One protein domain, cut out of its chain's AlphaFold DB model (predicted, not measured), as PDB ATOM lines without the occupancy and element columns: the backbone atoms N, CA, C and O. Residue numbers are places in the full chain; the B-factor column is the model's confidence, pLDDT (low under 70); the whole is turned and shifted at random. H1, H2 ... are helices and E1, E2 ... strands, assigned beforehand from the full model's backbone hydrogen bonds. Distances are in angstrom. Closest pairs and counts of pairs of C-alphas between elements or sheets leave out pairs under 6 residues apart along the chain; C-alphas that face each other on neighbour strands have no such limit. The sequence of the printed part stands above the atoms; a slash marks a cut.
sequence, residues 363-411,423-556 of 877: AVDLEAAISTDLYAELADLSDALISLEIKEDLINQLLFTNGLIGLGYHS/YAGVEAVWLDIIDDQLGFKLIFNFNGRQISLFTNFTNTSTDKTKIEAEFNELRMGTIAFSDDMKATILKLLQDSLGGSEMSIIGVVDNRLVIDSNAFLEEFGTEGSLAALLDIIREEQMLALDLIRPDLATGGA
ATOM      1  N   ALA A 363      20.340 -65.122  19.981       62.50
ATOM      2  CA  ALA A 363      20.974 -64.737  21.233       62.50
ATOM      3  C   ALA A 363      22.133 -63.792  20.911       62.50
ATOM      4  O   ALA A 363      23.071 -64.180  20.211       62.50
ATOM      5  N   VAL A 364      22.009 -62.547  21.358       66.94
ATOM      6  CA  VAL A 364      23.063 -61.560  21.208       66.94
ATOM      7  C   VAL A 364      24.078 -61.827  22.294       66.94
ATOM      8  O   VAL A 364      23.792 -61.649  23.475       66.94
ATOM      9  N   ASP A 365      25.246 -62.284  21.873       71.25
ATOM     10  CA  ASP A 365      26.403 -62.407  22.739       71.25
ATOM     11  C   ASP A 365      27.187 -61.097  22.660       71.25
ATOM     12  O   ASP A 365      28.016 -60.884  21.772       71.25
ATOM     13  N   LEU A 366      26.809 -60.160  23.531       69.62
ATOM     14  CA  LEU A 366      27.426 -58.842  23.564       69.62
ATOM     15  C   LEU A 366      28.878 -58.916  24.046       69.62
ATOM     16  O   LEU A 366      29.723 -58.198  23.518       69.62
ATOM     17  N   GLU A 367      29.180 -59.818  24.980       71.00
ATOM     18  CA  GLU A 367      30.551 -60.067  25.425       71.00
ATOM     19  C   GLU A 367      31.412 -60.538  24.250       71.00
ATOM     20  O   GLU A 367      32.478 -59.972  24.011       71.00
ATOM     21  N   ALA A 368      30.928 -61.499  23.455       74.75
ATOM     22  CA  ALA A 368      31.644 -61.952  22.267       74.75
ATOM     23  C   ALA A 368      31.792 -60.847  21.215       74.75
ATOM     24  O   ALA A 368      32.853 -60.747  20.597       74.75
ATOM     25  N   ALA A 369      30.765 -60.016  21.004       73.50
ATOM     26  CA  ALA A 369      30.834 -58.901  20.059       73.50
ATOM     27  C   ALA A 369      31.905 -57.879  20.473       73.50
ATOM     28  O   ALA A 369      32.774 -57.552  19.667       73.50
ATOM     29  N   ILE A 370      31.898 -57.444  21.736       75.81
ATOM     30  CA  ILE A 370      32.870 -56.463  22.235       75.81
ATOM     31  C   ILE A 370      34.274 -57.067  22.316       75.81
ATOM     32  O   ILE A 370      35.237 -56.426  21.907       75.81
ATOM     33  N   SER A 371      34.401 -58.306  22.796       75.12
ATOM     34  CA  SER A 371      35.694 -58.994  22.887       75.12
ATOM     35  C   SER A 371      36.332 -59.168  21.513       75.12
ATOM     36  O   SER A 371      37.531 -58.968  21.372       75.12
ATOM     37  N   THR A 372      35.541 -59.495  20.484       81.00
ATOM     38  CA  THR A 372      36.051 -59.640  19.111       81.00
ATOM     39  C   THR A 372      36.636 -58.327  18.593       81.00
ATOM     40  O   THR A 372      37.748 -58.330  18.063       81.00
ATOM     41  N   ASP A 373      35.916 -57.217  18.770       82.00
ATOM     42  CA  ASP A 373      36.385 -55.899  18.339       82.00
ATOM     43  C   ASP A 373      37.612 -55.460  19.159       82.00
ATOM     44  O   ASP A 373      38.597 -54.992  18.594       82.00
ATOM     45  N   LEU A 374      37.622 -55.713  20.474       83.06
ATOM     46  CA  LEU A 374      38.772 -55.421  21.332       83.06
ATOM     47  C   LEU A 374      40.014 -56.209  20.936       83.06
ATOM     48  O   LEU A 374      41.099 -55.637  20.883       83.06
ATOM     49  N   TYR A 375      39.892 -57.503  20.656       84.69
ATOM     50  CA  TYR A 375      41.043 -58.301  20.239       84.69
ATOM     51  C   TYR A 375      41.569 -57.849  18.876       84.69
ATOM     52  O   TYR A 375      42.781 -57.819  18.686       84.69
ATOM     53  N   ALA A 376      40.689 -57.436  17.959       86.06
ATOM     54  CA  ALA A 376      41.106 -56.867  16.682       86.06
ATOM     55  C   ALA A 376      41.911 -55.569  16.862       86.06
ATOM     56  O   ALA A 376      42.970 -55.437  16.252       86.06
ATOM     57  N   GLU A 377      41.459 -54.660  17.729       88.81
ATOM     58  CA  GLU A 377      42.181 -53.418  18.048       88.81
ATOM     59  C   GLU A 377      43.496 -53.702  18.791       88.81
ATOM     60  O   GLU A 377      44.543 -53.161  18.453       88.81
ATOM     61  N   LEU A 378      43.498 -54.621  19.764       85.81
ATOM     62  CA  LEU A 378      44.715 -55.007  20.486       85.81
ATOM     63  C   LEU A 378      45.760 -55.671  19.585       85.81
ATOM     64  O   LEU A 378      46.934 -55.676  19.948       85.81
ATOM     65  N   ALA A 379      45.372 -56.244  18.442       86.62
ATOM     66  CA  ALA A 379      46.295 -56.880  17.505       86.62
ATOM     67  C   ALA A 379      47.217 -55.880  16.780       86.62
ATOM     68  O   ALA A 379      48.298 -56.282  16.345       86.62
ATOM     69  N   ASP A 380      46.815 -54.611  16.654       89.88
ATOM     70  CA  ASP A 380      47.591 -53.546  16.009       89.88
ATOM     71  C   ASP A 380      47.368 -52.208  16.726       89.88
ATOM     72  O   ASP A 380      46.354 -51.547  16.543       89.88
ATOM     73  N   LEU A 381      48.358 -51.792  17.514       91.19
ATOM     74  CA  LEU A 381      48.353 -50.540  18.272       91.19
ATOM     75  C   LEU A 381      49.205 -49.446  17.610       91.19
ATOM     76  O   LEU A 381      49.586 -48.466  18.258       91.19
ATOM     77  N   SER A 382      49.569 -49.596  16.334       89.50
ATOM     78  CA  SER A 382      50.510 -48.689  15.656       89.50
ATOM     79  C   SER A 382      50.031 -47.228  15.585       89.50
ATOM     80  O   SER A 382      50.843 -46.285  15.619       89.50
ATOM     81  N   ASP A 383      48.717 -47.009  15.556       90.44
ATOM     82  CA  ASP A 383      48.089 -45.687  15.579       90.44
ATOM     83  C   ASP A 383      47.945 -45.090  16.993       90.44
ATOM     84  O   ASP A 383      47.679 -43.892  17.118       90.44
ATOM     85  N   ALA A 384      48.256 -45.872  18.033       90.50
ATOM     86  CA  ALA A 384      48.107 -45.536  19.446       90.50
ATOM     87  C   ALA A 384      46.661 -45.233  19.874       90.50
ATOM     88  O   ALA A 384      46.450 -44.444  20.799       90.50
ATOM     89  N   LEU A 385      45.676 -45.853  19.225       89.88
ATOM     90  CA  LEU A 385      44.266 -45.730  19.564       89.88
ATOM     91  C   LEU A 385      43.633 -47.121  19.641       89.88
ATOM     92  O   LEU A 385      43.814 -47.939  18.757       89.88
ATOM     93  N   ILE A 386      42.856 -47.371  20.692       87.44
ATOM     94  CA  ILE A 386      41.909 -48.494  20.729       87.44
ATOM     95  C   ILE A 386      40.518 -47.885  20.660       87.44
ATOM     96  O   ILE A 386      40.185 -47.052  21.508       87.44
ATOM     97  N   SER A 387      39.713 -48.272  19.674       86.25
ATOM     98  CA  SER A 387      38.355 -47.761  19.487       86.25
ATOM     99  C   SER A 387      37.336 -48.892  19.390       86.25
ATOM    100  O   SER A 387      37.291 -49.629  18.413       86.25
ATOM    101  N   LEU A 388      36.441 -48.965  20.370       83.56
ATOM    102  CA  LEU A 388      35.332 -49.918  20.393       83.56
ATOM    103  C   LEU A 388      34.017 -49.183  20.202       83.56
ATOM    104  O   LEU A 388      33.814 -48.116  20.781       83.56
ATOM    105  N   GLU A 389      33.106 -49.762  19.427       84.00
ATOM    106  CA  GLU A 389      31.792 -49.179  19.162       84.00
ATOM    107  C   GLU A 389      30.677 -50.174  19.485       84.00
ATOM    108  O   GLU A 389      30.451 -51.144  18.763       84.00
ATOM    109  N   ILE A 390      29.900 -49.889  20.530       81.31
ATOM    110  CA  ILE A 390      28.641 -50.594  20.777       81.31
ATOM    111  C   ILE A 390      27.563 -49.919  19.932       81.31
ATOM    112  O   ILE A 390      27.039 -48.860  20.282       81.31
ATOM    113  N   LYS A 391      27.252 -50.532  18.789       83.25
ATOM    114  CA  LYS A 391      26.253 -50.024  17.841       83.25
ATOM    115  C   LYS A 391      24.845 -50.081  18.423       83.25
ATOM    116  O   LYS A 391      24.475 -51.042  19.096       83.25
ATOM    117  N   GLU A 392      24.033 -49.092  18.073       83.06
ATOM    118  CA  GLU A 392      22.625 -48.980  18.461       83.06
ATOM    119  C   GLU A 392      21.821 -50.244  18.119       83.06
ATOM    120  O   GLU A 392      21.040 -50.722  18.937       83.06
ATOM    121  N   ASP A 393      22.071 -50.844  16.952       84.44
ATOM    122  CA  ASP A 393      21.431 -52.093  16.523       84.44
ATOM    123  C   ASP A 393      21.633 -53.229  17.540       84.44
ATOM    124  O   ASP A 393      20.683 -53.917  17.905       84.44
ATOM    125  N   LEU A 394      22.850 -53.367  18.071       81.12
ATOM    126  CA  LEU A 394      23.204 -54.397  19.045       81.12
ATOM    127  C   LEU A 394      22.472 -54.186  20.377       81.12
ATOM    128  O   LEU A 394      21.929 -55.130  20.952       81.12
ATOM    129  N   ILE A 395      22.388 -52.931  20.829       79.94
ATOM    130  CA  ILE A 395      21.627 -52.542  22.023       79.94
ATOM    131  C   ILE A 395      20.131 -52.820  21.811       79.94
ATOM    132  O   ILE A 395      19.463 -53.383  22.678       79.94
ATOM    133  N   ASN A 396      19.600 -52.487  20.636       84.88
ATOM    134  CA  ASN A 396      18.195 -52.689  20.295       84.88
ATOM    135  C   ASN A 396      17.823 -54.172  20.169       84.88
ATOM    136  O   ASN A 396      16.717 -54.556  20.554       84.88
ATOM    137  N   GLN A 397      18.739 -55.035  19.728       82.56
ATOM    138  CA  GLN A 397      18.545 -56.487  19.777       82.56
ATOM    139  C   GLN A 397      18.465 -57.013  21.222       82.56
ATOM    140  O   GLN A 397      17.634 -57.878  21.522       82.56
ATOM    141  N   LEU A 398      19.278 -56.478  22.140       77.50
ATOM    142  CA  LEU A 398      19.207 -56.836  23.564       77.50
ATOM    143  C   LEU A 398      17.877 -56.397  24.176       77.50
ATOM    144  O   LEU A 398      17.196 -57.196  24.816       77.50
ATOM    145  N   LEU A 399      17.450 -55.162  23.904       77.94
ATOM    146  CA  LEU A 399      16.149 -54.656  24.349       77.94
ATOM    147  C   LEU A 399      14.972 -55.435  23.761       77.94
ATOM    148  O   LEU A 399      13.938 -55.556  24.407       77.94
ATOM    149  N   PHE A 400      15.108 -55.988  22.558       81.44
ATOM    150  CA  PHE A 400      14.070 -56.833  21.977       81.44
ATOM    151  C   PHE A 400      13.969 -58.203  22.658       81.44
ATOM    152  O   PHE A 400      12.878 -58.755  22.792       81.44
ATOM    153  N   THR A 401      15.100 -58.763  23.093       74.88
ATOM    154  CA  THR A 401      15.182 -60.116  23.672       74.88
ATOM    155  C   THR A 401      15.072 -60.154  25.202       74.88
ATOM    156  O   THR A 401      14.959 -61.241  25.773       74.88
ATOM    157  N   ASN A 402      15.026 -58.996  25.870       72.12
ATOM    158  CA  ASN A 402      14.924 -58.866  27.332       72.12
ATOM    159  C   ASN A 402      13.574 -59.315  27.936       72.12
ATOM    160  O   ASN A 402      13.421 -59.337  29.154       72.12
ATOM    161  N   GLY A 403      12.589 -59.665  27.101       73.50
ATOM    162  CA  GLY A 403      11.265 -60.114  27.538       73.50
ATOM    163  C   GLY A 403      10.251 -59.000  27.814       73.50
ATOM    164  O   GLY A 403       9.151 -59.314  28.260       73.50
ATOM    165  N   LEU A 404      10.565 -57.728  27.530       76.50
ATOM    166  CA  LEU A 404       9.604 -56.620  27.607       76.50
ATOM    167  C   LEU A 404       8.572 -56.668  26.481       76.50
ATOM    168  O   LEU A 404       7.404 -56.327  26.683       76.50
ATOM    169  N   ILE A 405       8.991 -57.075  25.285       85.38
ATOM    170  CA  ILE A 405       8.117 -57.135  24.115       85.38
ATOM    171  C   ILE A 405       7.039 -58.198  24.333       85.38
ATOM    172  O   ILE A 405       7.320 -59.348  24.653       85.38
ATOM    173  N   GLY A 406       5.779 -57.811  24.146       82.12
ATOM    174  CA  GLY A 406       4.624 -58.653  24.429       82.12
ATOM    175  C   GLY A 406       4.142 -58.605  25.881       82.12
ATOM    176  O   GLY A 406       3.082 -59.170  26.159       82.12
ATOM    177  N   LEU A 407       4.824 -57.907  26.799       79.56
ATOM    178  CA  LEU A 407       4.267 -57.638  28.129       79.56
ATOM    179  C   LEU A 407       3.050 -56.722  28.019       79.56
ATOM    180  O   LEU A 407       3.073 -55.707  27.325       79.56
ATOM    181  N   GLY A 408       1.977 -57.071  28.724       76.75
ATOM    182  CA  GLY A 408       0.736 -56.311  28.687       76.75
ATOM    183  C   GLY A 408      -0.474 -57.123  29.117       76.75
ATOM    184  O   GLY A 408      -0.348 -58.211  29.680       76.75
ATOM    185  N   TYR A 409      -1.650 -56.572  28.837       79.88
ATOM    186  CA  TYR A 409      -2.931 -57.236  29.000       79.88
ATOM    187  C   TYR A 409      -3.328 -57.948  27.710       79.88
ATOM    188  O   TYR A 409      -3.426 -57.343  26.640       79.88
ATOM    189  N   HIS A 410      -3.615 -59.238  27.848       83.44
ATOM    190  CA  HIS A 410      -4.062 -60.098  26.763       83.44
ATOM    191  C   HIS A 410      -5.364 -60.747  27.193       83.44
ATOM    192  O   HIS A 410      -5.456 -61.296  28.290       83.44
ATOM    193  N   SER A 411      -6.374 -60.700  26.338       83.81
ATOM    194  CA  SER A 411      -7.659 -61.338  26.610       83.81
ATOM    195  C   SER A 411      -8.353 -61.701  25.305       83.81
ATOM    196  O   SER A 411      -7.821 -61.497  24.213       83.81
ATOM    197  N   TYR A 423      -5.460 -57.203  22.610       86.00
ATOM    198  CA  TYR A 423      -4.058 -56.971  22.931       86.00
ATOM    199  C   TYR A 423      -3.882 -55.526  23.385       86.00
ATOM    200  O   TYR A 423      -4.253 -54.602  22.658       86.00
ATOM    201  N   ALA A 424      -3.315 -55.335  24.568       83.31
ATOM    202  CA  ALA A 424      -2.853 -54.051  25.067       83.31
ATOM    203  C   ALA A 424      -1.474 -54.260  25.700       83.31
ATOM    204  O   ALA A 424      -1.382 -54.628  26.871       83.31
ATOM    205  N   GLY A 425      -0.408 -54.086  24.923       84.25
ATOM    206  CA  GLY A 425       0.937 -54.451  25.361       84.25
ATOM    207  C   GLY A 425       2.058 -53.759  24.603       84.25
ATOM    208  O   GLY A 425       1.831 -53.000  23.662       84.25
ATOM    209  N   VAL A 426       3.282 -54.015  25.046       86.94
ATOM    210  CA  VAL A 426       4.502 -53.445  24.475       86.94
ATOM    211  C   VAL A 426       4.820 -54.125  23.144       86.94
ATOM    212  O   VAL A 426       5.086 -55.324  23.094       86.94
ATOM    213  N   GLU A 427       4.816 -53.358  22.059       90.31
ATOM    214  CA  GLU A 427       5.127 -53.844  20.712       90.31
ATOM    215  C   GLU A 427       6.614 -53.696  20.374       90.31
ATOM    216  O   GLU A 427       7.189 -54.563  19.720       90.31
ATOM    217  N   ALA A 428       7.234 -52.598  20.803       90.31
ATOM    218  CA  ALA A 428       8.627 -52.286  20.508       90.31
ATOM    219  C   ALA A 428       9.254 -51.494  21.653       90.31
ATOM    220  O   ALA A 428       8.581 -50.675  22.283       90.31
ATOM    221  N   VAL A 429      10.545 -51.711  21.869       85.88
ATOM    222  CA  VAL A 429      11.398 -50.935  22.767       85.88
ATOM    223  C   VAL A 429      12.723 -50.750  22.053       85.88
ATOM    224  O   VAL A 429      13.278 -51.726  21.551       85.88
ATOM    225  N   TRP A 430      13.210 -49.519  21.978       85.88
ATOM    226  CA  TRP A 430      14.499 -49.238  21.366       85.88
ATOM    227  C   TRP A 430      15.123 -47.969  21.936       85.88
ATOM    228  O   TRP A 430      14.467 -47.136  22.568       85.88
ATOM    229  N   LEU A 431      16.422 -47.872  21.719       82.19
ATOM    230  CA  LEU A 431      17.256 -46.724  21.976       82.19
ATOM    231  C   LEU A 431      17.684 -46.135  20.638       82.19
ATOM    232  O   LEU A 431      18.088 -46.870  19.743       82.19
ATOM    233  N   ASP A 432      17.608 -44.814  20.541       81.88
ATOM    234  CA  ASP A 432      18.212 -44.032  19.469       81.88
ATOM    235  C   ASP A 432      19.311 -43.161  20.075       81.88
ATOM    236  O   ASP A 432      19.104 -42.556  21.127       81.88
ATOM    237  N   ILE A 433      20.463 -43.039  19.423       78.62
ATOM    238  CA  ILE A 433      21.503 -42.092  19.859       78.62
ATOM    239  C   ILE A 433      21.524 -40.921  18.875       78.62
ATOM    240  O   ILE A 433      21.967 -41.059  17.736       78.62
ATOM    241  N   ILE A 434      21.019 -39.759  19.301       71.94
ATOM    242  CA  ILE A 434      20.851 -38.564  18.458       71.94
ATOM    243  C   ILE A 434      21.326 -37.330  19.229       71.94
ATOM    244  O   ILE A 434      20.919 -37.120  20.364       71.94
ATOM    245  N   ASP A 435      22.146 -36.481  18.602       68.38
ATOM    246  CA  ASP A 435      22.570 -35.176  19.145       68.38
ATOM    247  C   ASP A 435      23.137 -35.234  20.581       68.38
ATOM    248  O   ASP A 435      22.807 -34.404  21.427       68.38
ATOM    249  N   ASP A 436      23.998 -36.219  20.856       66.25
ATOM    250  CA  ASP A 436      24.620 -36.447  22.174       66.25
ATOM    251  C   ASP A 436      23.586 -36.778  23.281       66.25
ATOM    252  O   ASP A 436      23.849 -36.662  24.483       66.25
ATOM    253  N   GLN A 437      22.396 -37.215  22.859       74.50
ATOM    254  CA  GLN A 437      21.326 -37.737  23.694       74.50
ATOM    255  C   GLN A 437      21.078 -39.204  23.365       74.50
ATOM    256  O   GLN A 437      21.143 -39.635  22.213       74.50
ATOM    257  N   LEU A 438      20.747 -39.964  24.397       77.56
ATOM    258  CA  LEU A 438      20.252 -41.324  24.275       77.56
ATOM    259  C   LEU A 438      18.732 -41.241  24.435       77.56
ATOM    260  O   LEU A 438      18.244 -40.815  25.470       77.56
ATOM    261  N   GLY A 439      17.974 -41.529  23.388       80.62
ATOM    262  CA  GLY A 439      16.517 -41.471  23.370       80.62
ATOM    263  C   GLY A 439      15.933 -42.861  23.556       80.62
ATOM    264  O   GLY A 439      16.075 -43.700  22.676       80.62
ATOM    265  N   PHE A 440      15.252 -43.110  24.669       81.00
ATOM    266  CA  PHE A 440      14.506 -44.346  24.879       81.00
ATOM    267  C   PHE A 440      13.066 -44.202  24.437       81.00
ATOM    268  O   PHE A 440      12.356 -43.258  24.802       81.00
ATOM    269  N   LYS A 441      12.638 -45.185  23.655       85.25
ATOM    270  CA  LYS A 441      11.340 -45.212  23.012       85.25
ATOM    271  C   LYS A 441      10.675 -46.549  23.244       85.25
ATOM    272  O   LYS A 441      11.294 -47.607  23.141       85.25
ATOM    273  N   LEU A 442       9.385 -46.489  23.538       86.81
ATOM    274  CA  LEU A 442       8.531 -47.652  23.705       86.81
ATOM    275  C   LEU A 442       7.254 -47.437  22.899       86.81
ATOM    276  O   LEU A 442       6.612 -46.395  23.018       86.81
ATOM    277  N   ILE A 443       6.860 -48.423  22.097       90.00
ATOM    278  CA  ILE A 443       5.533 -48.455  21.476       90.00
ATOM    279  C   ILE A 443       4.648 -49.378  22.298       90.00
ATOM    280  O   ILE A 443       4.892 -50.580  22.386       90.00
ATOM    281  N   PHE A 444       3.591 -48.810  22.866       86.88
ATOM    282  CA  PHE A 444       2.493 -49.548  23.463       86.88
ATOM    283  C   PHE A 444       1.370 -49.659  22.435       86.88
ATOM    284  O   PHE A 444       0.873 -48.652  21.934       86.88
ATOM    285  N   ASN A 445       0.971 -50.873  22.089       88.31
ATOM    286  CA  ASN A 445      -0.085 -51.111  21.124       88.31
ATOM    287  C   ASN A 445      -1.381 -51.481  21.850       88.31
ATOM    288  O   ASN A 445      -1.456 -52.490  22.549       88.31
ATOM    289  N   PHE A 446      -2.407 -50.653  21.648       84.94
ATOM    290  CA  PHE A 446      -3.775 -50.872  22.093       84.94
ATOM    291  C   PHE A 446      -4.642 -51.331  20.912       84.94
ATOM    292  O   PHE A 446      -5.214 -50.533  20.165       84.94
ATOM    293  N   ASN A 447      -4.711 -52.645  20.730       84.50
ATOM    294  CA  ASN A 447      -5.497 -53.346  19.718       84.50
ATOM    295  C   ASN A 447      -5.359 -52.799  18.280       84.50
ATOM    296  O   ASN A 447      -6.340 -52.641  17.558       84.50
ATOM    297  N   GLY A 448      -4.126 -52.513  17.871       85.44
ATOM    298  CA  GLY A 448      -3.745 -51.954  16.574       85.44
ATOM    299  C   GLY A 448      -3.379 -50.472  16.619       85.44
ATOM    300  O   GLY A 448      -2.782 -49.973  15.668       85.44
ATOM    301  N   ARG A 449      -3.692 -49.768  17.714       86.44
ATOM    302  CA  ARG A 449      -3.331 -48.358  17.895       86.44
ATOM    303  C   ARG A 449      -2.007 -48.246  18.626       86.44
ATOM    304  O   ARG A 449      -1.912 -48.591  19.798       86.44
ATOM    305  N   GLN A 450      -0.998 -47.759  17.923       88.56
ATOM    306  CA  GLN A 450       0.340 -47.578  18.466       88.56
ATOM    307  C   GLN A 450       0.443 -46.233  19.182       88.56
ATOM    308  O   GLN A 450       0.186 -45.178  18.600       88.56
ATOM    309  N   ILE A 451       0.831 -46.293  20.448       86.75
ATOM    310  CA  ILE A 451       1.084 -45.164  21.332       86.75
ATOM    311  C   ILE A 451       2.582 -45.146  21.624       86.75
ATOM    312  O   ILE A 451       3.132 -46.176  22.008       86.75
ATOM    313  N   SER A 452       3.245 -44.005  21.442       84.81
ATOM    314  CA  SER A 452       4.682 -43.891  21.722       84.81
ATOM    315  C   SER A 452       4.927 -43.230  23.073       84.81
ATOM    316  O   SER A 452       4.402 -42.151  23.355       84.81
ATOM    317  N   LEU A 453       5.738 -43.885  23.898       82.38
ATOM    318  CA  LEU A 453       6.390 -43.287  25.051       82.38
ATOM    319  C   LEU A 453       7.813 -42.929  24.647       82.38
ATOM    320  O   LEU A 453       8.518 -43.737  24.042       82.38
ATOM    321  N   PHE A 454       8.224 -41.727  25.018       79.12
ATOM    322  CA  PHE A 454       9.523 -41.177  24.681       79.12
ATOM    323  C   PHE A 454      10.162 -40.564  25.916       79.12
ATOM    324  O   PHE A 454       9.522 -39.789  26.636       79.12
ATOM    325  N   THR A 455      11.436 -40.864  26.119       76.69
ATOM    326  CA  THR A 455      12.301 -40.135  27.040       76.69
ATOM    327  C   THR A 455      13.652 -39.898  26.393       76.69
ATOM    328  O   THR A 455      14.182 -40.768  25.708       76.69
ATOM    329  N   ASN A 456      14.201 -38.710  26.617       75.62
ATOM    330  CA  ASN A 456      15.571 -38.398  26.247       75.62
ATOM    331  C   ASN A 456      16.425 -38.321  27.493       75.62
ATOM    332  O   ASN A 456      16.106 -37.614  28.454       75.62
ATOM    333  N   PHE A 457      17.564 -38.977  27.400       73.81
ATOM    334  CA  PHE A 457      18.641 -38.865  28.340       73.81
ATOM    335  C   PHE A 457      19.700 -37.942  27.759       73.81
ATOM    336  O   PHE A 457      20.187 -38.155  26.649       73.81
ATOM    337  N   THR A 458      20.048 -36.887  28.486       74.81
ATOM    338  CA  THR A 458      21.170 -36.018  28.106       74.81
ATOM    339  C   THR A 458      22.370 -36.389  28.946       74.81
ATOM    340  O   THR A 458      22.241 -36.487  30.163       74.81
ATOM    341  N   ASN A 459      23.523 -36.584  28.307       75.69
ATOM    342  CA  ASN A 459      24.760 -36.776  29.047       75.69
ATOM    343  C   ASN A 459      25.093 -35.490  29.820       75.69
ATOM    344  O   ASN A 459      25.352 -34.447  29.214       75.69
ATOM    345  N   THR A 460      25.061 -35.550  31.149       76.88
ATOM    346  CA  THR A 460      25.447 -34.445  32.039       76.88
ATOM    347  C   THR A 460      26.845 -34.634  32.624       76.88
ATOM    348  O   THR A 460      27.352 -33.733  33.296       76.88
ATOM    349  N   SER A 461      27.496 -35.768  32.341       77.06
ATOM    350  CA  SER A 461      28.832 -36.070  32.843       77.06
ATOM    351  C   SER A 461      29.869 -35.088  32.300       77.06
ATOM    352  O   SER A 461      29.992 -34.864  31.096       77.06
ATOM    353  N   THR A 462      30.667 -34.524  33.205       76.69
ATOM    354  CA  THR A 462      31.921 -33.836  32.857       76.69
ATOM    355  C   THR A 462      33.116 -34.787  32.839       76.69
ATOM    356  O   THR A 462      34.210 -34.392  32.436       76.69
ATOM    357  N   ASP A 463      32.926 -36.010  33.335       79.19
ATOM    358  CA  ASP A 463      33.927 -37.065  33.369       79.19
ATOM    359  C   ASP A 463      33.927 -37.795  32.025       79.19
ATOM    360  O   ASP A 463      32.925 -38.386  31.628       79.19
ATOM    361  N   LYS A 464      35.059 -37.756  31.319       79.88
ATOM    362  CA  LYS A 464      35.209 -38.411  30.015       79.88
ATOM    363  C   LYS A 464      35.142 -39.933  30.106       79.88
ATOM    364  O   LYS A 464      34.948 -40.566  29.084       79.88
ATOM    365  N   THR A 465      35.289 -40.516  31.292       78.38
ATOM    366  CA  THR A 465      35.196 -41.967  31.514       78.38
ATOM    367  C   THR A 465      33.771 -42.430  31.809       78.38
ATOM    368  O   THR A 465      33.534 -43.622  32.017       78.38
ATOM    369  N   LYS A 466      32.803 -41.498  31.831       81.94
ATOM    370  CA  LYS A 466      31.413 -41.783  32.184       81.94
ATOM    371  C   LYS A 466      30.426 -41.080  31.275       81.94
ATOM    372  O   LYS A 466      30.552 -39.893  30.984       81.94
ATOM    373  N   ILE A 467      29.363 -41.792  30.928       78.38
ATOM    374  CA  ILE A 467      28.132 -41.183  30.432       78.38
ATOM    375  C   ILE A 467      27.125 -41.269  31.571       78.38
ATOM    376  O   ILE A 467      26.685 -42.358  31.932       78.38
ATOM    377  N   GLU A 468      26.775 -40.118  32.142       79.06
ATOM    378  CA  GLU A 468      25.682 -39.996  33.106       79.06
ATOM    379  C   GLU A 468      24.513 -39.356  32.378       79.06
ATOM    380  O   GLU A 468      24.445 -38.142  32.192       79.06
ATOM    381  N   ALA A 469      23.621 -40.200  31.885       74.56
ATOM    382  CA  ALA A 469      22.487 -39.771  31.103       74.56
ATOM    383  C   ALA A 469      21.323 -39.484  32.068       74.56
ATOM    384  O   ALA A 469      20.725 -40.400  32.645       74.56
ATOM    385  N   GLU A 470      21.037 -38.199  32.291       74.31
ATOM    386  CA  GLU A 470      19.957 -37.761  33.175       74.31
ATOM    387  C   GLU A 470      18.600 -37.859  32.494       74.31
ATOM    388  O   GLU A 470      18.419 -37.478  31.336       74.31
ATOM    389  N   PHE A 471      17.632 -38.358  33.251       74.19
ATOM    390  CA  PHE A 471      16.272 -38.550  32.795       74.19
ATOM    391  C   PHE A 471      15.521 -37.205  32.782       74.19
ATOM    392  O   PHE A 471      14.989 -36.765  33.802       74.19
ATOM    393  N   ASN A 472      15.478 -36.539  31.624       68.12
ATOM    394  CA  ASN A 472      14.944 -35.176  31.518       68.12
ATOM    395  C   ASN A 472      13.410 -35.124  31.581       68.12
ATOM    396  O   ASN A 472      12.823 -34.375  32.360       68.12
ATOM    397  N   GLU A 473      12.750 -35.909  30.733       72.94
ATOM    398  CA  GLU A 473      11.303 -35.877  30.539       72.94
ATOM    399  C   GLU A 473      10.840 -37.237  30.014       72.94
ATOM    400  O   GLU A 473      11.386 -37.727  29.032       72.94
ATOM    401  N   LEU A 474       9.814 -37.826  30.638       75.19
ATOM    402  CA  LEU A 474       9.050 -38.921  30.041       75.19
ATOM    403  C   LEU A 474       7.748 -38.324  29.540       75.19
ATOM    404  O   LEU A 474       7.021 -37.702  30.321       75.19
ATOM    405  N   ARG A 475       7.433 -38.553  28.270       77.31
ATOM    406  CA  ARG A 475       6.167 -38.131  27.671       77.31
ATOM    407  C   ARG A 475       5.523 -39.249  26.866       77.31
ATOM    408  O   ARG A 475       6.208 -40.137  26.361       77.31
ATOM    409  N   MET A 476       4.207 -39.181  26.727       77.00
ATOM    410  CA  MET A 476       3.426 -39.968  25.775       77.00
ATOM    411  C   MET A 476       2.715 -38.989  24.861       77.00
ATOM    412  O   MET A 476       1.824 -38.254  25.294       77.00
ATOM    413  N   GLY A 477       3.189 -38.913  23.620       74.50
ATOM    414  CA  GLY A 477       2.822 -37.824  22.723       74.50
ATOM    415  C   GLY A 477       3.129 -36.448  23.333       74.50
ATOM    416  O   GLY A 477       4.294 -36.103  23.539       74.50
ATOM    417  N   THR A 478       2.095 -35.659  23.628       73.12
ATOM    418  CA  THR A 478       2.190 -34.307  24.226       73.12
ATOM    419  C   THR A 478       2.129 -34.275  25.755       73.12
ATOM    420  O   THR A 478       2.333 -33.212  26.343       73.12
ATOM    421  N   ILE A 479       1.845 -35.400  26.418       75.50
ATOM    422  CA  ILE A 479       1.578 -35.440  27.860       75.50
ATOM    423  C   ILE A 479       2.825 -35.882  28.615       75.50
ATOM    424  O   ILE A 479       3.333 -36.978  28.386       75.50
ATOM    425  N   ALA A 480       3.287 -35.043  29.544       74.56
ATOM    426  CA  ALA A 480       4.373 -35.370  30.460       74.56
ATOM    427  C   ALA A 480       3.886 -36.288  31.593       74.56
ATOM    428  O   ALA A 480       2.798 -36.098  32.142       74.56
ATOM    429  N   PHE A 481       4.700 -37.273  31.959       74.19
ATOM    430  CA  PHE A 481       4.373 -38.242  33.002       74.19
ATOM    431  C   PHE A 481       4.850 -37.836  34.402       74.19
ATOM    432  O   PHE A 481       5.787 -37.049  34.562       74.19
ATOM    433  N   SER A 482       4.218 -38.442  35.414       69.38
ATOM    434  CA  SER A 482       4.612 -38.352  36.824       69.38
ATOM    435  C   SER A 482       5.980 -38.992  37.084       69.38
ATOM    436  O   SER A 482       6.426 -39.870  36.341       69.38
ATOM    437  N   ASP A 483       6.635 -38.591  38.175       72.62
ATOM    438  CA  ASP A 483       7.924 -39.164  38.582       72.62
ATOM    439  C   ASP A 483       7.825 -40.660  38.939       72.62
ATOM    440  O   ASP A 483       8.771 -41.407  38.695       72.62
ATOM    441  N   ASP A 484       6.663 -41.124  39.411       68.25
ATOM    442  CA  ASP A 484       6.412 -42.545  39.684       68.25
ATOM    443  C   ASP A 484       6.494 -43.394  38.405       68.25
ATOM    444  O   ASP A 484       7.129 -44.447  38.397       68.25
ATOM    445  N   MET A 485       5.931 -42.912  37.289       70.12
ATOM    446  CA  MET A 485       6.035 -43.602  35.998       70.12
ATOM    447  C   MET A 485       7.481 -43.614  35.488       70.12
ATOM    448  O   MET A 485       7.929 -44.620  34.936       70.12
ATOM    449  N   LYS A 486       8.235 -42.522  35.691       73.94
ATOM    450  CA  LYS A 486       9.670 -42.493  35.358       73.94
ATOM    451  C   LYS A 486      10.411 -43.592  36.113       73.94
ATOM    452  O   LYS A 486      11.159 -44.342  35.495       73.94
ATOM    453  N   ALA A 487      10.148 -43.729  37.414       73.12
ATOM    454  CA  ALA A 487      10.732 -44.779  38.241       73.12
ATOM    455  C   ALA A 487      10.334 -46.187  37.763       73.12
ATOM    456  O   ALA A 487      11.189 -47.067  37.713       73.12
ATOM    457  N   THR A 488       9.081 -46.409  37.347       72.06
ATOM    458  CA  THR A 488       8.643 -47.695  36.773       72.06
ATOM    459  C   THR A 488       9.372 -48.023  35.469       72.06
ATOM    460  O   THR A 488       9.870 -49.137  35.325       72.06
ATOM    461  N   ILE A 489       9.487 -47.078  34.529       71.38
ATOM    462  CA  ILE A 489      10.215 -47.293  33.264       71.38
ATOM    463  C   ILE A 489      11.705 -47.537  33.521       71.38
ATOM    464  O   ILE A 489      12.288 -48.435  32.920       71.38
ATOM    465  N   LEU A 490      12.310 -46.787  34.442       72.75
ATOM    466  CA  LEU A 490      13.703 -46.973  34.849       72.75
ATOM    467  C   LEU A 490      13.939 -48.329  35.512       72.75
ATOM    468  O   LEU A 490      14.932 -48.977  35.206       72.75
ATOM    469  N   LYS A 491      13.022 -48.782  36.370       73.06
ATOM    470  CA  LYS A 491      13.081 -50.112  36.980       73.06
ATOM    471  C   LYS A 491      12.927 -51.210  35.932       73.06
ATOM    472  O   LYS A 491      13.700 -52.153  35.946       73.06
ATOM    473  N   LEU A 492      12.000 -51.070  34.983       69.75
ATOM    474  CA  LEU A 492      11.859 -52.023  33.874       69.75
ATOM    475  C   LEU A 492      13.126 -52.077  33.015       69.75
ATOM    476  O   LEU A 492      13.567 -53.163  32.654       69.75
ATOM    477  N   LEU A 493      13.730 -50.923  32.722       69.44
ATOM    478  CA  LEU A 493      15.024 -50.829  32.047       69.44
ATOM    479  C   LEU A 493      16.137 -51.493  32.860       69.44
ATOM    480  O   LEU A 493      16.917 -52.251  32.298       69.44
ATOM    481  N   GLN A 494      16.189 -51.250  34.168       70.50
ATOM    482  CA  GLN A 494      17.166 -51.845  35.072       70.50
ATOM    483  C   GLN A 494      17.012 -53.362  35.162       70.50
ATOM    484  O   GLN A 494      18.001 -54.067  35.037       70.50
ATOM    485  N   ASP A 495      15.797 -53.875  35.345       66.44
ATOM    486  CA  ASP A 495      15.522 -55.314  35.404       66.44
ATOM    487  C   ASP A 495      15.859 -55.987  34.060       66.44
ATOM    488  O   ASP A 495      16.312 -57.130  34.017       66.44
ATOM    489  N   SER A 496      15.687 -55.252  32.959       62.00
ATOM    490  CA  SER A 496      15.961 -55.732  31.604       62.00
ATOM    491  C   SER A 496      17.439 -55.705  31.217       62.00
ATOM    492  O   SER A 496      17.905 -56.612  30.535       62.00
ATOM    493  N   LEU A 497      18.170 -54.660  31.611       60.03
ATOM    494  CA  LEU A 497      19.598 -54.496  31.324       60.03
ATOM    495  C   LEU A 497      20.458 -55.210  32.378       60.03
ATOM    496  O   LEU A 497      21.437 -55.856  32.031       60.03
ATOM    497  N   GLY A 498      20.058 -55.179  33.649       50.66
ATOM    498  CA  GLY A 498      20.754 -55.804  34.780       50.66
ATOM    499  C   GLY A 498      20.604 -57.324  34.869       50.66
ATOM    500  O   GLY A 498      21.250 -57.951  35.703       50.66
ATOM    501  N   GLY A 499      19.765 -57.928  34.019       48.72
ATOM    502  CA  GLY A 499      19.757 -59.372  33.774       48.72
ATOM    503  C   GLY A 499      20.822 -59.836  32.770       48.72
ATOM    504  O   GLY A 499      21.026 -61.041  32.631       48.72
ATOM    505  N   SER A 500      21.482 -58.909  32.065       50.66
ATOM    506  CA  SER A 500      22.665 -59.204  31.253       50.66
ATOM    507  C   SER A 500      23.911 -59.161  32.142       50.66
ATOM    508  O   SER A 500      23.972 -58.354  33.063       50.66
ATOM    509  N   GLU A 501      24.900 -60.021  31.900       49.69
ATOM    510  CA  GLU A 501      26.140 -60.108  32.700       49.69
ATOM    511  C   GLU A 501      27.024 -58.842  32.625       49.69
ATOM    512  O   GLU A 501      28.132 -58.826  33.142       49.69
ATOM    513  N   MET A 502      26.545 -57.750  32.024       50.53
ATOM    514  CA  MET A 502      27.301 -56.514  31.883       50.53
ATOM    515  C   MET A 502      27.083 -55.546  33.044       50.53
ATOM    516  O   MET A 502      26.069 -54.852  33.136       50.53
ATOM    517  N   SER A 503      28.128 -55.397  33.847       60.88
ATOM    518  CA  SER A 503      28.307 -54.350  34.859       60.88
ATOM    519  C   SER A 503      28.424 -52.921  34.282       60.88
ATOM    520  O   SER A 503      28.326 -51.943  35.022       60.88
ATOM    521  N   ILE A 504      28.612 -52.790  32.960       65.19
ATOM    522  CA  ILE A 504      29.009 -51.550  32.267       65.19
ATOM    523  C   ILE A 504      27.866 -50.533  32.133       65.19
ATOM    524  O   ILE A 504      28.124 -49.330  32.156       65.19
ATOM    525  N   ILE A 505      26.615 -50.989  31.982       68.31
ATOM    526  CA  ILE A 505      25.428 -50.129  31.839       68.31
ATOM    527  C   ILE A 505      24.531 -50.325  33.062       68.31
ATOM    528  O   ILE A 505      23.856 -51.343  33.199       68.31
ATOM    529  N   GLY A 506      24.501 -49.331  33.945       69.31
ATOM    530  CA  GLY A 506      23.715 -49.346  35.175       69.31
ATOM    531  C   GLY A 506      22.622 -48.284  35.201       69.31
ATOM    532  O   GLY A 506      22.696 -47.262  34.522       69.31
ATOM    533  N   VAL A 507      21.609 -48.496  36.042       69.25
ATOM    534  CA  VAL A 507      20.652 -47.451  36.426       69.25
ATOM    535  C   VAL A 507      20.908 -47.089  37.889       69.25
ATOM    536  O   VAL A 507      20.755 -47.935  38.769       69.25
ATOM    537  N   VAL A 508      21.319 -45.846  38.155       70.81
ATOM    538  CA  VAL A 508      21.648 -45.343  39.503       70.81
ATOM    539  C   VAL A 508      20.984 -43.985  39.714       70.81
ATOM    540  O   VAL A 508      21.156 -43.081  38.902       70.81
ATOM    541  N   ASP A 509      20.229 -43.823  40.804       71.25
ATOM    542  CA  ASP A 509      19.577 -42.556  41.182       71.25
ATOM    543  C   ASP A 509      18.793 -41.883  40.033       71.25
ATOM    544  O   ASP A 509      18.920 -40.683  39.796       71.25
ATOM    545  N   ASN A 510      17.986 -42.657  39.296       68.38
ATOM    546  CA  ASN A 510      17.238 -42.219  38.105       68.38
ATOM    547  C   ASN A 510      18.090 -41.750  36.912       68.38
ATOM    548  O   ASN A 510      17.612 -40.997  36.061       68.38
ATOM    549  N   ARG A 511      19.339 -42.203  36.824       73.25
ATOM    550  CA  ARG A 511      20.248 -41.921  35.709       73.25
ATOM    551  C   ARG A 511      20.706 -43.224  35.082       73.25
ATOM    552  O   ARG A 511      20.927 -44.204  35.794       73.25
ATOM    553  N   LEU A 512      20.855 -43.225  33.764       75.81
ATOM    554  CA  LEU A 512      21.591 -44.281  33.076       75.81
ATOM    555  C   LEU A 512      23.079 -43.943  33.196       75.81
ATOM    556  O   LEU A 512      23.490 -42.853  32.804       75.81
ATOM    557  N   VAL A 513      23.869 -44.844  33.767       78.12
ATOM    558  CA  VAL A 513      25.309 -44.672  33.962       78.12
ATOM    559  C   VAL A 513      26.037 -45.701  33.118       78.12
ATOM    560  O   VAL A 513      25.799 -46.897  33.264       78.12
ATOM    561  N   ILE A 514      26.926 -45.228  32.252       78.94
ATOM    562  CA  ILE A 514      27.863 -46.065  31.502       78.94
ATOM    563  C   ILE A 514      29.262 -45.703  31.972       78.94
ATOM    564  O   ILE A 514      29.642 -44.536  31.876       78.94
ATOM    565  N   ASP A 515      29.994 -46.676  32.507       80.00
ATOM    566  CA  ASP A 515      31.309 -46.458  33.116       80.00
ATOM    567  C   ASP A 515      32.378 -47.272  32.383       80.00
ATOM    568  O   ASP A 515      32.361 -48.506  32.399       80.00
ATOM    569  N   SER A 516      33.335 -46.592  31.746       76.38
ATOM    570  CA  SER A 516      34.435 -47.276  31.057       76.38
ATOM    571  C   SER A 516      35.405 -47.956  32.021       76.38
ATOM    572  O   SER A 516      36.182 -48.802  31.596       76.38
ATOM    573  N   ASN A 517      35.394 -47.618  33.314       74.56
ATOM    574  CA  ASN A 517      36.238 -48.306  34.292       74.56
ATOM    575  C   ASN A 517      35.696 -49.698  34.620       74.56
ATOM    576  O   ASN A 517      36.489 -50.628  34.736       74.56
ATOM    577  N   ALA A 518      34.368 -49.853  34.696       74.94
ATOM    578  CA  ALA A 518      33.733 -51.164  34.845       74.94
ATOM    579  C   ALA A 518      34.079 -52.073  33.657       74.94
ATOM    580  O   ALA A 518      34.387 -53.243  33.839       74.94
ATOM    581  N   PHE A 519      34.139 -51.500  32.449       71.88
ATOM    582  CA  PHE A 519      34.593 -52.209  31.255       71.88
ATOM    583  C   PHE A 519      36.011 -52.777  31.410       71.88
ATOM    584  O   PHE A 519      36.228 -53.940  31.101       71.88
ATOM    585  N   LEU A 520      36.971 -52.003  31.931       71.12
ATOM    586  CA  LEU A 520      38.345 -52.487  32.124       71.12
ATOM    587  C   LEU A 520      38.474 -53.586  33.188       71.12
ATOM    588  O   LEU A 520      39.400 -54.391  33.109       71.12
ATOM    589  N   GLU A 521      37.589 -53.618  34.187       72.50
ATOM    590  CA  GLU A 521      37.605 -54.647  35.236       72.50
ATOM    591  C   GLU A 521      37.285 -56.040  34.684       72.50
ATOM    592  O   GLU A 521      37.885 -57.013  35.138       72.50
ATOM    593  N   GLU A 522      36.446 -56.131  33.649       68.50
ATOM    594  CA  GLU A 522      36.117 -57.398  32.975       68.50
ATOM    595  C   GLU A 522      37.330 -58.008  32.236       68.50
ATOM    596  O   GLU A 522      37.400 -59.220  32.042       68.50
ATOM    597  N   PHE A 523      38.336 -57.197  31.876       64.94
ATOM    598  CA  PHE A 523      39.573 -57.653  31.214       64.94
ATOM    599  C   PHE A 523      40.769 -57.785  32.168       64.94
ATOM    600  O   PHE A 523      41.876 -58.123  31.732       64.94
ATOM    601  N   GLY A 524      40.568 -57.534  33.467       60.09
ATOM    602  CA  GLY A 524      41.604 -57.602  34.497       60.09
ATOM    603  C   GLY A 524      42.130 -59.025  34.698       60.09
ATOM    604  O   GLY A 524      41.615 -59.785  35.512       60.09
ATOM    605  N   THR A 525      43.189 -59.386  33.975       58.75
ATOM    606  CA  THR A 525      43.914 -60.657  34.133       58.75
ATOM    607  C   THR A 525      45.310 -60.397  34.699       58.75
ATOM    608  O   THR A 525      45.962 -59.438  34.298       58.75
ATOM    609  N   GLU A 526      45.771 -61.215  35.656       62.34
ATOM    610  CA  GLU A 526      47.092 -61.055  36.296       62.34
ATOM    611  C   GLU A 526      48.229 -60.938  35.254       62.34
ATOM    612  O   GLU A 526      48.260 -61.691  34.281       62.34
ATOM    613  N   GLY A 527      49.185 -60.025  35.469       66.44
ATOM    614  CA  GLY A 527      50.378 -59.861  34.625       66.44
ATOM    615  C   GLY A 527      50.512 -58.480  33.967       66.44
ATOM    616  O   GLY A 527      49.888 -57.505  34.385       66.44
ATOM    617  N   SER A 528      51.345 -58.392  32.923       65.69
ATOM    618  CA  SER A 528      51.712 -57.124  32.269       65.69
ATOM    619  C   SER A 528      50.545 -56.417  31.570       65.69
ATOM    620  O   SER A 528      50.556 -55.192  31.459       65.69
ATOM    621  N   LEU A 529      49.523 -57.159  31.126       72.00
ATOM    622  CA  LEU A 529      48.297 -56.573  30.583       72.00
ATOM    623  C   LEU A 529      47.504 -55.833  31.670       72.00
ATOM    624  O   LEU A 529      47.159 -54.679  31.446       72.00
ATOM    625  N   ALA A 530      47.277 -56.424  32.853       74.81
ATOM    626  CA  ALA A 530      46.612 -55.716  33.956       74.81
ATOM    627  C   ALA A 530      47.355 -54.439  34.350       74.81
ATOM    628  O   ALA A 530      46.730 -53.390  34.461       74.81
ATOM    629  N   ALA A 531      48.682 -54.502  34.478       74.75
ATOM    630  CA  ALA A 531      49.468 -53.321  34.816       74.75
ATOM    631  C   ALA A 531      49.338 -52.209  33.755       74.75
ATOM    632  O   ALA A 531      49.217 -51.036  34.101       74.75
ATOM    633  N   LEU A 532      49.289 -52.557  32.460       78.62
ATOM    634  CA  LEU A 532      49.019 -51.585  31.396       78.62
ATOM    635  C   LEU A 532      47.609 -50.977  31.509       78.62
ATOM    636  O   LEU A 532      47.453 -49.768  31.332       78.62
ATOM    637  N   LEU A 533      46.590 -51.785  31.815       80.38
ATOM    638  CA  LEU A 533      45.215 -51.304  32.011       80.38
ATOM    639  C   LEU A 533      45.100 -50.380  33.236       80.38
ATOM    640  O   LEU A 533      44.355 -49.398  33.189       80.38
ATOM    641  N   ASP A 534      45.864 -50.643  34.298       81.00
ATOM    642  CA  ASP A 534      45.958 -49.765  35.467       81.00
ATOM    643  C   ASP A 534      46.602 -48.423  35.103       81.00
ATOM    644  O   ASP A 534      46.057 -47.372  35.438       81.00
ATOM    645  N   ILE A 535      47.683 -48.429  34.316       83.19
ATOM    646  CA  ILE A 535      48.314 -47.199  33.810       83.19
ATOM    647  C   ILE A 535      47.328 -46.393  32.958       83.19
ATOM    648  O   ILE A 535      47.175 -45.189  33.160       83.19
ATOM    649  N   ILE A 536      46.622 -47.046  32.029       84.88
ATOM    650  CA  ILE A 536      45.582 -46.425  31.190       84.88
ATOM    651  C   ILE A 536      44.525 -45.718  32.054       84.88
ATOM    652  O   ILE A 536      44.095 -44.603  31.733       84.88
ATOM    653  N   ARG A 537      44.122 -46.358  33.158       82.88
ATOM    654  CA  ARG A 537      43.132 -45.847  34.111       82.88
ATOM    655  C   ARG A 537      43.665 -44.654  34.905       82.88
ATOM    656  O   ARG A 537      43.018 -43.605  34.925       82.88
ATOM    657  N   GLU A 538      44.833 -44.786  35.529       83.62
ATOM    658  CA  GLU A 538      45.455 -43.737  36.352       83.62
ATOM    659  C   GLU A 538      45.780 -42.480  35.540       83.62
ATOM    660  O   GLU A 538      45.588 -41.354  36.004       83.62
ATOM    661  N   GLU A 539      46.192 -42.661  34.287       84.75
ATOM    662  CA  GLU A 539      46.570 -41.575  33.386       84.75
ATOM    663  C   GLU A 539      45.399 -40.982  32.593       84.75
ATOM    664  O   GLU A 539      45.618 -40.116  31.739       84.75
ATOM    665  N   GLN A 540      44.160 -41.391  32.880       84.44
ATOM    666  CA  GLN A 540      42.947 -40.871  32.236       84.44
ATOM    667  C   GLN A 540      43.002 -40.961  30.700       84.44
ATOM    668  O   GLN A 540      42.615 -40.027  29.996       84.44
ATOM    669  N   MET A 541      43.516 -42.077  30.174       86.88
ATOM    670  CA  MET A 541      43.607 -42.325  28.727       86.88
ATOM    671  C   MET A 541      42.278 -42.798  28.121       86.88
ATOM    672  O   MET A 541      42.160 -42.917  26.904       86.88
ATOM    673  N   LEU A 542      41.279 -43.057  28.969       85.06
ATOM    674  CA  LEU A 542      39.944 -43.509  28.593       85.06
ATOM    675  C   LEU A 542      39.037 -42.335  28.227       85.06
ATOM    676  O   LEU A 542      38.982 -41.319  28.926       85.06
ATOM    677  N   ALA A 543      38.259 -42.523  27.172       82.31
ATOM    678  CA  ALA A 543      37.183 -41.631  26.791       82.31
ATOM    679  C   ALA A 543      35.954 -42.423  26.336       82.31
ATOM    680  O   ALA A 543      36.057 -43.426  25.633       82.31
ATOM    681  N   LEU A 544      34.789 -41.928  26.728       80.69
ATOM    682  CA  LEU A 544      33.481 -42.349  26.273       80.69
ATOM    683  C   LEU A 544      32.851 -41.224  25.471       80.69
ATOM    684  O   LEU A 544      32.671 -40.117  25.977       80.69
ATOM    685  N   ASP A 545      32.458 -41.540  24.244       76.62
ATOM    686  CA  ASP A 545      31.764 -40.620  23.356       76.62
ATOM    687  C   ASP A 545      30.499 -41.284  22.799       76.62
ATOM    688  O   ASP A 545      30.482 -42.471  22.477       76.62
ATOM    689  N   LEU A 546      29.433 -40.505  22.620       72.19
ATOM    690  CA  LEU A 546      28.299 -40.921  21.796       72.19
ATOM    691  C   LEU A 546      28.633 -40.582  20.339       72.19
ATOM    692  O   LEU A 546      28.702 -39.410  19.962       72.19
ATOM    693  N   ILE A 547      28.885 -41.600  19.517       68.94
ATOM    694  CA  ILE A 547      29.183 -41.416  18.097       68.94
ATOM    695  C   ILE A 547      27.880 -41.285  17.322       68.94
ATOM    696  O   ILE A 547      27.002 -42.149  17.336       68.94
ATOM    697  N   ARG A 548      27.793 -40.166  16.609       68.31
ATOM    698  CA  ARG A 548      26.681 -39.822  15.733       68.31
ATOM    699  C   ARG A 548      26.714 -40.686  14.491       68.31
ATOM    700  O   ARG A 548      27.739 -40.718  13.803       68.31
ATOM    701  N   PRO A 549      25.535 -41.119  14.061       51.00
ATOM    702  CA  PRO A 549      25.250 -40.824  12.676       51.00
ATOM    703  C   PRO A 549      23.802 -40.384  12.463       51.00
ATOM    704  O   PRO A 549      23.037 -40.145  13.395       51.00
ATOM    705  N   ASP A 550      23.467 -40.142  11.203       52.41
ATOM    706  CA  ASP A 550      22.121 -39.766  10.802       52.41
ATOM    707  C   ASP A 550      21.096 -40.878  11.112       52.41
ATOM    708  O   ASP A 550      21.442 -42.043  11.315       52.41
ATOM    709  N   LEU A 551      19.805 -40.517  11.088       50.09
ATOM    710  CA  LEU A 551      18.659 -41.424  11.283       50.09
ATOM    711  C   LEU A 551      18.661 -42.670  10.361       50.09
ATOM    712  O   LEU A 551      17.793 -43.524  10.512       50.09
ATOM    713  N   ALA A 552      19.562 -42.764   9.374       45.44
ATOM    714  CA  ALA A 552      19.631 -43.867   8.420       45.44
ATOM    715  C   ALA A 552      20.729 -44.899   8.735       45.44
ATOM    716  O   ALA A 552      20.656 -46.010   8.209       45.44
ATOM    717  N   THR A 553      21.736 -44.555   9.546       54.91
ATOM    718  CA  THR A 553      22.891 -45.432   9.822       54.91
ATOM    719  C   THR A 553      23.041 -45.861  11.287       54.91
ATOM    720  O   THR A 553      23.767 -46.822  11.525       54.91
ATOM    721  N   GLY A 554      22.276 -45.260  12.212       65.69
ATOM    722  CA  GLY A 554      22.133 -45.687  13.617       65.69
ATOM    723  C   GLY A 554      23.338 -45.375  14.515       65.69
ATOM    724  O   GLY A 554      24.482 -45.547  14.110       65.69
ATOM    725  N   GLY A 555      23.088 -44.920  15.742       79.94
ATOM    726  CA  GLY A 555      24.080 -44.514  16.745       79.94
ATOM    727  C   GLY A 555      25.165 -45.524  17.126       79.94
ATOM    728  O   GLY A 555      25.036 -46.724  16.884       79.94
ATOM    729  N   ALA A 556      26.192 -45.063  17.846       82.81
ATOM    730  CA  ALA A 556      27.051 -45.950  18.634       82.81
ATOM    731  C   ALA A 556      27.532 -45.299  19.939       82.81
ATOM    732  O   ALA A 556      27.686 -44.081  20.034       82.81
TER     733      ALA A 556
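AT A GLANCE: This is residues 363 to 411 and 423 to 556 of the 877 residues of an uncharacterized protein of Tenericutes bacterium ADurb.BinA124 (UniProt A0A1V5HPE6). An elongated body is made of a long seven-stranded sheet, curled like part of a barrel, with H3 over one face and H2 along E3 on the opposite face. Beyond one end of the sheet, the pair H1 and E1, the pair H4 and H5, and strand E9 extend the long axis. The printed part has 183 residues, in chain order H1 E1 H2 E2 E3 E4 E5 E6 H3 E7 E8 H4 H5 E9; the class is mixed, helices and strands. The antiparallel sheet runs E2 E3 E4 E5 E6 E8 E7. The whole is compact, with a radius of gyration of the C-alphas of 18.1 A and spans of 59 by 34 by 31 A.

IN THESE COORDINATES: H1, residues 366 to 378, begins at C-alpha 366 (27.426, -58.842, 23.564) and is 18.0 A long. E1 is residues 385 to 391, H2 392 to 401 and E2 408 to 411. E3, residues 423 to 434, is 31.3 A long, E4, 437 to 446, 28.4 A, E5, 449 to 459, 32.4 A, and E6, 466 to 476, 28.8 A. H3, residues 483 to 497, is 20.6 A long. E7 is residues 505 to 508, E8 511 to 515, H4 516 to 522 and H5 528 to 538. E9, residues 542 to 547, ends at C-alpha 547 (29.183, -41.416, 18.097).

HOW THE PARTS SIT: The sheet is twisted, with edge strands E2 and E7. E3 E4 E5 E6 form a meander, each strand the antiparallel neighbour of the one before; N 432 and O 439 are 2.9 A apart, N 440 and O 455 2.8 A, and N 454 and O 475 2.9 A. E6, H3 and E7 form a split strand-helix-strand unit, with E8 between the two strands and a right-handed crossover. H3 lies over E6 at a height of 7.2 A over the sheet, slantwise to the strands. H2, 8.2 A over the sheet, runs along E3. H4 only grazes the sheet with residues 516 to 519. The closest C-alphas of H1 and E1 are those of Glu 377 and Ile 386, 5.6 A apart. H4 and H5 are close but not clearly touching, with the C-alphas of Leu 520 and Leu 533 closest at 7.0 A. E9 and E1 are near each other. Every O i to N i+4 pair is within hydrogen-bond range in H1, H2, H3 and H5; in H4, 2 of 3 are.

THE WHOLE: The C-alphas farthest apart, of Ser 382 and Ser 411, are 60.5 A apart. Residues 412 to 422 are cut out, with 6.8 A between C-alphas 411 and 423. Of the links printed whole, none is long. Residues 379 to 384 stand free. The mean pLDDT of the printed part is 76.1; residues under 70 include 495 to 507, 522 to 528 and 547 to 554.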